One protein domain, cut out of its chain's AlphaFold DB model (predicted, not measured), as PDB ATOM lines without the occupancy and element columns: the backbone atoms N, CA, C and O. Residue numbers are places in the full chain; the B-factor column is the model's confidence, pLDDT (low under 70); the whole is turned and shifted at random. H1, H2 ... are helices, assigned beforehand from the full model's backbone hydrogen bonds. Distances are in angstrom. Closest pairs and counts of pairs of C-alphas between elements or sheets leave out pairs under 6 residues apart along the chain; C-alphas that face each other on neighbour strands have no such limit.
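This is residues 12 to 41 and 59 to 112 of the 182 residues of an uncharacterized protein of Aspergillus pseudonomiae (UniProt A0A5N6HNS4). Two long helices, H1 and H2, run side by side in opposite directions with a gap between them, and a short third helix, H3, sits well away from both, past the last residues of H2. The pair is loose, and the linking residues 89 to 98 with H3, which folds back, add to the length. The printed part has 84 residues, with three named helices in the order H1, H2, H3 and no named strand: its class is all helix. The whole is extended, with a radius of gyration of the C-alphas of 21.6 A and spans of 72 by 26 by 14 A.

H1, residues 12 to 41, measures 43.6 A from its first C-alpha, at (36.146, 9.508, -52.724), to its last. H2, residues 59 to 88, measures 43.3 A and begins at C-alpha 59, at (39.005, 1.883, -16.400). H3, residues 99 to 108, ends at C-alpha 108, at (14.111, -2.253, -59.458).

H1 and H2 are close but not clearly touching; their closest C-alphas, those of Ile 15 and Ala 79, are 7.9 A apart. They run opposite ways at a shallow tilt of 6 degrees. H3 is apart from H1 and from H2. Every O i to N i+4 pair is within hydrogen-bond range in H2 and H3, and 22 of 26 are in H1.

The C-alphas of Thr 41 and Thr 98, the two farthest apart, are 72.5 A from each other. Residues 42 to 58 are not printed, and C-alphas 41 and 59 are 17.6 A apart across this cut. The link from H2 to H3, 10 residues, is short. Residues 31 to 41, 87 to 93 and 106 to 112 stand free. The mean pLDDT of the printed part is 70.5; 30 residues are under 70, among them 84 to 96 and 105 to 112.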
ATOM      1  N   GLY A  12      35.150  10.300 -53.442       63.44
ATOM      2  CA  GLY A  12      36.146   9.508 -52.724       63.44
ATOM      3  C   GLY A  12      37.216  10.349 -52.018       63.44
ATOM      4  O   GLY A  12      37.564  10.030 -50.886       63.44
ATOM      5  N   TRP A  13      37.679  11.450 -52.618       62.00
ATOM      6  CA  TRP A  13      38.614  12.372 -51.969       62.00
ATOM      7  C   TRP A  13      37.962  13.068 -50.783       62.00
ATOM      8  O   TRP A  13      38.566  13.117 -49.722       62.00
ATOM      9  N   TYR A  14      36.714  13.526 -50.899       65.50
ATOM     10  CA  TYR A  14      36.007  14.146 -49.771       65.50
ATOM     11  C   TYR A  14      35.802  13.181 -48.599       65.50
ATOM     12  O   TYR A  14      35.979  13.574 -47.445       65.50
ATOM     13  N   ILE A  15      35.485  11.913 -48.872       72.81
ATOM     14  CA  ILE A  15      35.367  10.878 -47.834       72.81
ATOM     15  C   ILE A  15      36.736  10.596 -47.197       72.81
ATOM     16  O   ILE A  15      36.841  10.503 -45.976       72.81
ATOM     17  N   ALA A  16      37.801  10.520 -47.999       72.31
ATOM     18  CA  ALA A  16      39.156  10.333 -47.488       72.31
ATOM     19  C   ALA A  16      39.619  11.528 -46.636       72.31
ATOM     20  O   ALA A  16      40.119  11.326 -45.535       72.31
ATOM     21  N   TYR A  17      39.396  12.760 -47.098       69.56
ATOM     22  CA  TYR A  17      39.754  13.988 -46.385       69.56
ATOM     23  C   TYR A  17      38.959  14.165 -45.093       69.56
ATOM     24  O   TYR A  17      39.541  14.517 -44.072       69.56
ATOM     25  N   SER A  18      37.652  13.887 -45.106       72.69
ATOM     26  CA  SER A  18      36.832  13.947 -43.889       72.69
ATOM     27  C   SER A  18      37.237  12.867 -42.883       72.69
ATOM     28  O   SER A  18      37.364  13.171 -41.699       72.69
ATOM     29  N   GLY A  19      37.547  11.648 -43.339       77.62
ATOM     30  CA  GLY A  19      38.093  10.590 -42.484       77.62
ATOM     31  C   GLY A  19      39.455  10.947 -41.879       77.62
ATOM     32  O   GLY A  19      39.653  10.794 -40.675       77.62
ATOM     33  N   LEU A  20      40.378  11.481 -42.686       73.50
ATOM     34  CA  LEU A  20      41.695  11.947 -42.234       73.50
ATOM     35  C   LEU A  20      41.598  13.129 -41.266       73.50
ATOM     36  O   LEU A  20      42.328  13.167 -40.279       73.50
ATOM     37  N   SER A  21      40.690  14.073 -41.512       74.00
ATOM     38  CA  SER A  21      40.471  15.222 -40.630       74.00
ATOM     39  C   SER A  21      39.889  14.793 -39.282       74.00
ATOM     40  O   SER A  21      40.362  15.253 -38.243       74.00
ATOM     41  N   LEU A  22      38.943  13.848 -39.279       79.00
ATOM     42  CA  LEU A  22      38.388  13.284 -38.048       79.00
ATOM     43  C   LEU A  22      39.453  12.515 -37.252       79.00
ATOM     44  O   LEU A  22      39.553  12.677 -36.039       79.00
ATOM     45  N   LEU A  23      40.286  11.724 -37.938       77.50
ATOM     46  CA  LEU A  23      41.425  11.045 -37.319       77.50
ATOM     47  C   LEU A  23      42.429  12.042 -36.736       77.50
ATOM     48  O   LEU A  23      42.918  11.814 -35.638       77.50
ATOM     49  N   GLY A  24      42.702  13.150 -37.428       78.25
ATOM     50  CA  GLY A  24      43.579  14.213 -36.938       78.25
ATOM     51  C   GLY A  24      43.057  14.887 -35.669       78.25
ATOM     52  O   GLY A  24      43.838  15.108 -34.748       78.25
ATOM     53  N   LEU A  25      41.749  15.152 -35.578       78.69
ATOM     54  CA  LEU A  25      41.125  15.698 -34.364       78.69
ATOM     55  C   LEU A  25      41.208  14.711 -33.197       78.69
ATOM     56  O   LEU A  25      41.635  15.076 -32.107       78.69
ATOM     57  N   ILE A  26      40.895  13.441 -33.453       79.12
ATOM     58  CA  ILE A  26      40.996  12.371 -32.456       79.12
ATOM     59  C   ILE A  26      42.439  12.208 -31.966       79.12
ATOM     60  O   ILE A  26      42.680  12.051 -30.770       79.12
ATOM     61  N   PHE A  27      43.410  12.241 -32.880       77.12
ATOM     62  CA  PHE A  27      44.820  12.101 -32.531       77.12
ATOM     63  C   PHE A  27      45.338  13.344 -31.800       77.12
ATOM     64  O   PHE A  27      46.103  13.211 -30.852       77.12
ATOM     65  N   GLY A  28      44.885  14.538 -32.189       78.44
ATOM     66  CA  GLY A  28      45.185  15.794 -31.503       78.44
ATOM     67  C   GLY A  28      44.669  15.805 -30.066       78.44
ATOM     68  O   GLY A  28      45.432  16.124 -29.153       78.44
ATOM     69  N   ASP A  29      43.429  15.371 -29.842       77.81
ATOM     70  CA  ASP A  29      42.851  15.245 -28.500       77.81
ATOM     71  C   ASP A  29      43.566  14.170 -27.676       77.81
ATOM     72  O   ASP A  29      43.851  14.385 -26.499       77.81
ATOM     73  N   LEU A  30      43.932  13.038 -28.288       79.12
ATOM     74  CA  LEU A  30      44.676  11.970 -27.617       79.12
ATOM     75  C   LEU A  30      46.086  12.416 -27.210       79.12
ATOM     76  O   LEU A  30      46.527  12.124 -26.099       79.12
ATOM     77  N   VAL A  31      46.787  13.137 -28.089       77.50
ATOM     78  CA  VAL A  31      48.120  13.687 -27.809       77.50
ATOM     79  C   VAL A  31      48.028  14.762 -26.733       77.50
ATOM     80  O   VAL A  31      48.789  14.698 -25.775       77.50
ATOM     81  N   THR A  32      47.065  15.682 -26.831       77.81
ATOM     82  CA  THR A  32      46.835  16.735 -25.826       77.81
ATOM     83  C   THR A  32      46.484  16.135 -24.464       77.81
ATOM     84  O   THR A  32      46.978  16.574 -23.425       77.81
ATOM     85  N   TRP A  33      45.666  15.080 -24.454       76.50
ATOM     86  CA  TRP A  33      45.349  14.323 -23.249       76.50
ATOM     87  C   TRP A  33      46.594  13.648 -22.663       76.50
ATOM     88  O   TRP A  33      46.845  13.776 -21.466       76.50
ATOM     89  N   HIS A  34      47.411  12.993 -23.492       74.19
ATOM     90  CA  HIS A  34      48.641  12.333 -23.052       74.19
ATOM     91  C   HIS A  34      49.696  13.328 -22.534       74.19
ATOM     92  O   HIS A  34      50.379  13.040 -21.551       74.19
ATOM     93  N   THR A  35      49.835  14.507 -23.146       73.56
ATOM     94  CA  THR A  35      50.776  15.539 -22.679       73.56
ATOM     95  C   THR A  35      50.331  16.152 -21.355       73.56
ATOM     96  O   THR A  35      51.149  16.283 -20.447       73.56
ATOM     97  N   ASN A  36      49.035  16.432 -21.191       70.94
ATOM     98  CA  ASN A  36      48.492  16.960 -19.932       70.94
ATOM     99  C   ASN A  36      48.555  15.930 -18.785       70.94
ATOM    100  O   ASN A  36      48.610  16.295 -17.611       70.94
ATOM    101  N   TRP A  37      48.609  14.634 -19.107       62.53
ATOM    102  CA  TRP A  37      48.825  13.558 -18.134       62.53
ATOM    103  C   TRP A  37      50.220  13.582 -17.484       62.53
ATOM    104  O   TRP A  37      50.371  13.186 -16.325       62.53
ATOM    105  N   GLY A  38      51.242  14.069 -18.197       58.50
ATOM    106  CA  GLY A  38      52.608  14.183 -17.671       58.50
ATOM    107  C   GLY A  38      52.747  15.229 -16.558       58.50
ATOM    108  O   GLY A  38      53.530  15.050 -15.624       58.50
ATOM    109  N   GLU A  39      51.941  16.292 -16.596       59.25
ATOM    110  CA  GLU A  39      51.940  17.326 -15.552       59.25
ATOM    111  C   GLU A  39      51.220  16.875 -14.274       59.25
ATOM    112  O   GLU A  39      51.653  17.205 -13.171       59.25
ATOM    113  N   PHE A  40      50.175  16.049 -14.390       55.53
ATOM    114  CA  PHE A  40      49.456  15.520 -13.224       55.53
ATOM    115  C   PHE A  40      50.295  14.560 -12.370       55.53
ATOM    116  O   PHE A  40      50.053  14.431 -11.171       55.53
ATOM    117  N   THR A  41      51.286  13.890 -12.964       54.03
ATOM    118  CA  THR A  41      52.136  12.912 -12.263       54.03
ATOM    119  C   THR A  41      53.418  13.512 -11.686       54.03
ATOM    120  O   THR A  41      54.074  12.862 -10.874       54.03
ATOM    121  N   ILE A  59      40.327   2.162 -15.830       75.88
ATOM    122  CA  ILE A  59      39.005   1.883 -16.400       75.88
ATOM    123  C   ILE A  59      38.627   2.957 -17.427       75.88
ATOM    124  O   ILE A  59      38.213   2.619 -18.534       75.88
ATOM    125  N   TYR A  60      38.827   4.241 -17.111       79.88
ATOM    126  CA  TYR A  60      38.539   5.325 -18.058       79.88
ATOM    127  C   TYR A  60      39.414   5.255 -19.316       79.88
ATOM    128  O   TYR A  60      38.908   5.456 -20.420       79.88
ATOM    129  N   SER A  61      40.696   4.903 -19.168       82.94
ATOM    130  CA  SER A  61      41.591   4.694 -20.311       82.94
ATOM    131  C   SER A  61      41.121   3.532 -21.195       82.94
ATOM    132  O   SER A  61      41.009   3.692 -22.412       82.94
ATOM    133  N   ALA A  62      40.755   2.395 -20.595       79.81
ATOM    134  CA  ALA A  62      40.259   1.237 -21.338       79.81
ATOM    135  C   ALA A  62      38.946   1.534 -22.086       79.81
ATOM    136  O   ALA A  62      38.791   1.131 -23.242       79.81
ATOM    137  N   ILE A  63      38.025   2.279 -21.464       86.06
ATOM    138  CA  ILE A  63      36.766   2.702 -22.098       86.06
ATOM    139  C   ILE A  63      37.037   3.645 -23.275       86.06
ATOM    140  O   ILE A  63      36.439   3.472 -24.337       86.06
ATOM    141  N   GLY A  64      37.958   4.603 -23.122       83.31
ATOM    142  CA  GLY A  64      38.331   5.529 -24.195       83.31
ATOM    143  C   GLY A  64      38.897   4.807 -25.420       83.31
ATOM    144  O   GLY A  64      38.439   5.025 -26.543       83.31
ATOM    145  N   VAL A  65      39.829   3.874 -25.204       83.62
ATOM    146  CA  VAL A  65      40.419   3.070 -26.287       83.62
ATOM    147  C   VAL A  65      39.374   2.157 -26.934       83.62
ATOM    148  O   VAL A  65      39.298   2.080 -28.161       83.62
ATOM    149  N   GLY A  66      38.523   1.505 -26.138       83.25
ATOM    150  CA  GLY A  66      37.436   0.669 -26.655       83.25
ATOM    151  C   GLY A  66      36.452   1.455 -27.526       83.25
ATOM    152  O   GLY A  66      36.097   1.008 -28.618       83.25
ATOM    153  N   GLY A  67      36.066   2.658 -27.091       81.44
ATOM    154  CA  GLY A  67      35.206   3.557 -27.861       81.44
ATOM    155  C   GLY A  67      35.821   3.951 -29.205       81.44
ATOM    156  O   GLY A  67      35.141   3.895 -30.231       81.44
ATOM    157  N   LEU A  68      37.120   4.263 -29.226       83.06
ATOM    158  CA  LEU A  68      37.845   4.594 -30.456       83.06
ATOM    159  C   LEU A  68      37.879   3.434 -31.455       83.06
ATOM    160  O   LEU A  68      37.659   3.650 -32.647       83.06
ATOM    161  N   ILE A  69      38.088   2.205 -30.980       82.69
ATOM    162  CA  ILE A  69      38.077   1.010 -31.836       82.69
ATOM    163  C   ILE A  69      36.687   0.803 -32.452       82.69
ATOM    164  O   ILE A  69      36.582   0.527 -33.649       82.69
ATOM    165  N   ILE A  70      35.618   0.975 -31.666       80.62
ATOM    166  CA  ILE A  70      34.238   0.819 -32.150       80.62
ATOM    167  C   ILE A  70      33.910   1.887 -33.202       80.62
ATOM    168  O   ILE A  70      33.434   1.549 -34.286       80.62
ATOM    169  N   ILE A  71      34.206   3.160 -32.924       83.81
ATOM    170  CA  ILE A  71      33.948   4.266 -33.860       83.81
ATOM    171  C   ILE A  71      34.764   4.091 -35.148       83.81
ATOM    172  O   ILE A  71      34.225   4.248 -36.249       83.81
ATOM    173  N   GLY A  72      36.039   3.709 -35.028       82.75
ATOM    174  CA  GLY A  72      36.902   3.409 -36.171       82.75
ATOM    175  C   GLY A  72      36.354   2.260 -37.023       82.75
ATOM    176  O   GLY A  72      36.231   2.396 -38.242       82.75
ATOM    177  N   GLY A  73      35.937   1.162 -36.386       81.62
ATOM    178  CA  GLY A  73      35.334   0.010 -37.060       81.62
ATOM    179  C   GLY A  73      34.025   0.355 -37.777       81.62
ATOM    180  O   GLY A  73      33.844  -0.011 -38.940       81.62
ATOM    181  N   CYS A  74      33.134   1.114 -37.133       77.75
ATOM    182  CA  CYS A  74      31.886   1.575 -37.746       77.75
ATOM    183  C   CYS A  74      32.137   2.489 -38.953       77.75
ATOM    184  O   CYS A  74      31.502   2.310 -39.993       77.75
ATOM    185  N   THR A  75      33.090   3.419 -38.847       81.38
ATOM    186  CA  THR A  75      33.468   4.316 -39.953       81.38
ATOM    187  C   THR A  75      34.027   3.528 -41.140       81.38
ATOM    188  O   THR A  75      33.626   3.760 -42.282       81.38
ATOM    189  N   ALA A  76      34.893   2.542 -40.888       78.25
ATOM    190  CA  ALA A  76      35.465   1.694 -41.935       78.25
ATOM    191  C   ALA A  76      34.403   0.826 -42.634       78.25
ATOM    192  O   ALA A  76      34.396   0.719 -43.863       78.25
ATOM    193  N   LEU A  77      33.471   0.245 -41.871       75.38
ATOM    194  CA  LEU A  77      32.339  -0.502 -42.427       75.38
ATOM    195  C   LEU A  77      31.439   0.397 -43.279       75.38
ATOM    196  O   LEU A  77      31.037  -0.001 -44.372       75.38
ATOM    197  N   PHE A  78      31.163   1.617 -42.822       77.50
ATOM    198  CA  PHE A  78      30.382   2.586 -43.584       77.50
ATOM    199  C   PHE A  78      31.071   2.959 -44.907       77.50
ATOM    200  O   PHE A  78      30.438   2.915 -45.963       77.50
ATOM    201  N   ALA A  79      32.381   3.222 -44.885       74.25
ATOM    202  CA  ALA A  79      33.165   3.496 -46.091       74.25
ATOM    203  C   ALA A  79      33.159   2.312 -47.078       74.25
ATOM    204  O   ALA A  79      32.949   2.504 -48.278       74.25
ATOM    205  N   MET A  80      33.315   1.080 -46.583       72.38
ATOM    206  CA  MET A  80      33.209  -0.144 -47.390       72.38
ATOM    207  C   MET A  80      31.834  -0.284 -48.057       72.38
ATOM    208  O   MET A  80      31.757  -0.610 -49.244       72.38
ATOM    209  N   VAL A  81      30.747  -0.018 -47.323       75.44
ATOM    210  CA  VAL A  81      29.379  -0.061 -47.869       75.44
ATOM    211  C   VAL A  81      29.203   0.987 -48.968       75.44
ATOM    212  O   VAL A  81      28.655   0.660 -50.019       75.44
ATOM    213  N   LEU A  82      29.715   2.208 -48.783       71.00
ATOM    214  CA  LEU A  82      29.650   3.262 -49.801       71.00
ATOM    215  C   LEU A  82      30.446   2.911 -51.065       71.00
ATOM    216  O   LEU A  82      29.940   3.091 -52.173       71.00
ATOM    217  N   LEU A  83      31.653   2.360 -50.924       70.50
ATOM    218  CA  LEU A  83      32.456   1.910 -52.067       70.50
ATOM    219  C   LEU A  83      31.774   0.756 -52.814       70.50
ATOM    220  O   LEU A  83      31.745   0.737 -54.044       70.50
ATOM    221  N   LYS A  84      31.163  -0.185 -52.085       67.75
ATOM    222  CA  LYS A  84      30.414  -1.293 -52.689       67.75
ATOM    223  C   LYS A  84      29.131  -0.813 -53.376       67.75
ATOM    224  O   LYS A  84      28.811  -1.311 -54.453       67.75
ATOM    225  N   ALA A  85      28.427   0.159 -52.795       60.88
ATOM    226  CA  ALA A  85      27.257   0.786 -53.405       60.88
ATOM    227  C   ALA A  85      27.635   1.532 -54.694       60.88
ATOM    228  O   ALA A  85      26.979   1.342 -55.717       60.88
ATOM    229  N   LYS A  86      28.747   2.280 -54.675       59.81
ATOM    230  CA  LYS A  86      29.297   2.945 -55.864       59.81
ATOM    231  C   LYS A  86      29.637   1.938 -56.972       59.81
ATOM    232  O   LYS A  86      29.316   2.175 -58.128       59.81
ATOM    233  N   ASN A  87      30.202   0.782 -56.621       58.44
ATOM    234  CA  ASN A  87      30.565  -0.253 -57.596       58.44
ATOM    235  C   ASN A  87      29.376  -1.066 -58.133       58.44
ATOM    236  O   ASN A  87      29.481  -1.638 -59.213       58.44
ATOM    237  N   ARG A  88      28.256  -1.155 -57.402       58.00
ATOM    238  CA  ARG A  88      27.031  -1.816 -57.898       58.00
ATOM    239  C   ARG A  88      26.221  -0.943 -58.846       58.00
ATOM    240  O   ARG A  88      25.430  -1.474 -59.618       58.00
ATOM    241  N   HIS A  89      26.440   0.363 -58.803       50.94
ATOM    242  CA  HIS A  89      25.802   1.315 -59.692       50.94
ATOM    243  C   HIS A  89      26.859   2.113 -60.463       50.94
ATOM    244  O   HIS A  89      27.022   3.307 -60.206       50.94
ATOM    245  N   PRO A  90      27.549   1.517 -61.455       49.81
ATOM    246  CA  PRO A  90      28.133   2.293 -62.539       49.81
ATOM    247  C   PRO A  90      26.980   2.868 -63.386       49.81
ATOM    248  O   PRO A  90      26.753   2.478 -64.522       49.81
ATOM    249  N   LEU A  91      26.200   3.781 -62.800       48.22
ATOM    250  CA  LEU A  91      25.130   4.538 -63.456       48.22
ATOM    251  C   LEU A  91      25.690   5.622 -64.392       48.22
ATOM    252  O   LEU A  91      24.914   6.346 -65.002       48.22
ATOM    253  N   GLY A  92      27.018   5.721 -64.526       47.03
ATOM    254  CA  GLY A  92      27.697   6.737 -65.331       47.03
ATOM    255  C   GLY A  92      27.331   6.736 -66.817       47.03
ATOM    256  O   GLY A  92      27.608   7.721 -67.489       47.03
ATOM    257  N   GLU A  93      26.677   5.690 -67.334       51.84
ATOM    258  CA  GLU A  93      26.287   5.625 -68.752       51.84
ATOM    259  C   GLU A  93      24.848   5.147 -69.001       51.84
ATOM    260  O   GLU A  93      24.435   5.043 -70.154       51.84
ATOM    261  N   TYR A  94      24.040   4.898 -67.961       51.47
ATOM    262  CA  TYR A  94      22.624   4.572 -68.164       51.47
ATOM    263  C   TYR A  94      21.777   5.838 -68.035       51.47
ATOM    264  O   TYR A  94      21.132   6.081 -67.016       51.47
ATOM    265  N   THR A  95      21.797   6.676 -69.072       56.44
ATOM    266  CA  THR A  95      20.754   7.690 -69.260       56.44
ATOM    267  C   THR A  95      19.529   6.992 -69.845       56.44
ATOM    268  O   THR A  95      19.600   6.576 -71.004       56.44
ATOM    269  N   PRO A  96      18.422   6.831 -69.097       58.66
ATOM    270  CA  PRO A  96      17.205   6.259 -69.654       58.66
ATOM    271  C   PRO A  96      16.724   7.174 -70.782       58.66
ATOM    272  O   PRO A  96      16.396   8.340 -70.558       58.66
ATOM    273  N   THR A  97      16.749   6.670 -72.014       71.25
ATOM    274  CA  THR A  97      16.301   7.416 -73.200       71.25
ATOM    275  C   THR A  97      14.790   7.313 -73.392       71.25
ATOM    276  O   THR A  97      14.216   8.097 -74.147       71.25
ATOM    277  N   THR A  98      14.136   6.386 -72.685       78.69
ATOM    278  CA  THR A  98      12.692   6.161 -72.733       78.69
ATOM    279  C   THR A  98      12.065   6.190 -71.335       78.69
ATOM    280  O   THR A  98      12.706   5.894 -70.325       78.69
ATOM    281  N   TYR A  99      10.782   6.564 -71.268       77.19
ATOM    282  CA  TYR A  99      10.013   6.571 -70.017       77.19
ATOM    283  C   TYR A  99       9.858   5.158 -69.428       77.19
ATOM    284  O   TYR A  99       9.883   4.987 -68.211       77.19
ATOM    285  N   GLU A 100       9.758   4.140 -70.284       73.50
ATOM    286  CA  GLU A 100       9.627   2.736 -69.877       73.50
ATOM    287  C   GLU A 100      10.908   2.206 -69.214       73.50
ATOM    288  O   GLU A 100      10.826   1.517 -68.195       73.50
ATOM    289  N   ASP A 101      12.086   2.603 -69.710       72.44
ATOM    290  CA  ASP A 101      13.378   2.299 -69.078       72.44
ATOM    291  C   ASP A 101      13.513   2.980 -67.713       72.44
ATOM    292  O   ASP A 101      13.978   2.371 -66.742       72.44
ATOM    293  N   PHE A 102      13.058   4.233 -67.613       75.56
ATOM    294  CA  PHE A 102      13.013   4.945 -66.339       75.56
ATOM    295  C   PHE A 102      12.096   4.230 -65.343       75.56
ATOM    296  O   PHE A 102      12.497   4.002 -64.203       75.56
ATOM    297  N   GLU A 103      10.893   3.821 -65.751       75.12
ATOM    298  CA  GLU A 103       9.957   3.138 -64.857       75.12
ATOM    299  C   GLU A 103      10.434   1.723 -64.475       75.12
ATOM    300  O   GLU A 103      10.269   1.307 -63.322       75.12
ATOM    301  N   GLY A 104      11.095   1.008 -65.390       71.31
ATOM    302  CA  GLY A 104      11.741  -0.278 -65.119       71.31
ATOM    303  C   GLY A 104      12.861  -0.161 -64.084       71.31
ATOM    304  O   GLY A 104      12.850  -0.868 -63.070       71.31
ATOM    305  N   ALA A 105      13.777   0.790 -64.280       67.69
ATOM    306  CA  ALA A 105      14.848   1.085 -63.330       67.69
ATOM    307  C   ALA A 105      14.297   1.572 -61.978       67.69
ATOM    308  O   ALA A 105      14.784   1.175 -60.913       67.69
ATOM    309  N   TYR A 106      13.235   2.379 -62.003       62.03
ATOM    310  CA  TYR A 106      12.575   2.873 -60.799       62.03
ATOM    311  C   TYR A 106      11.935   1.736 -59.997       62.03
ATOM    312  O   TYR A 106      12.034   1.718 -58.774       62.03
ATOM    313  N   ARG A 107      11.320   0.742 -60.653       68.50
ATOM    314  CA  ARG A 107      10.749  -0.440 -59.980       68.50
ATOM    315  C   ARG A 107      11.811  -1.335 -59.344       68.50
ATOM    316  O   ARG A 107      11.582  -1.814 -58.237       68.50
ATOM    317  N   LEU A 108      12.965  -1.498 -59.990       59.88
ATOM    318  CA  LEU A 108      14.111  -2.253 -59.458       59.88
ATOM    319  C   LEU A 108      14.779  -1.566 -58.259       59.88
ATOM    320  O   LEU A 108      15.335  -2.232 -57.389       59.88
ATOM    321  N   THR A 109      14.708  -0.236 -58.199       52.12
ATOM    322  CA  THR A 109      15.304   0.573 -57.126       52.12
ATOM    323  C   THR A 109      14.307   0.998 -56.052       52.12
ATOM    324  O   THR A 109      14.705   1.682 -55.105       52.12
ATOM    325  N   ARG A 110      13.030   0.584 -56.136       53.75
ATOM    326  CA  ARG A 110      12.050   0.909 -55.092       53.75
ATOM    327  C   ARG A 110      12.572   0.395 -53.751       53.75
ATOM    328  O   ARG A 110      12.768  -0.814 -53.606       53.75
ATOM    329  N   PRO A 111      12.762   1.274 -52.751       53.62
ATOM    330  CA  PRO A 111      13.092   0.813 -51.418       53.62
ATOM    331  C   PRO A 111      11.952  -0.111 -50.961       53.62
ATOM    332  O   PRO A 111      10.783   0.283 -51.062       53.62
ATOM    333  N   PRO A 112      12.245  -1.347 -50.515       54.94
ATOM    334  CA  PRO A 112      11.208  -2.279 -50.106       54.94
ATOM    335  C   PRO A 112      10.332  -1.641 -49.014       54.94
ATOM    336  O   PRO A 112      10.828  -0.836 -48.217       54.94
TER     337      PRO A 112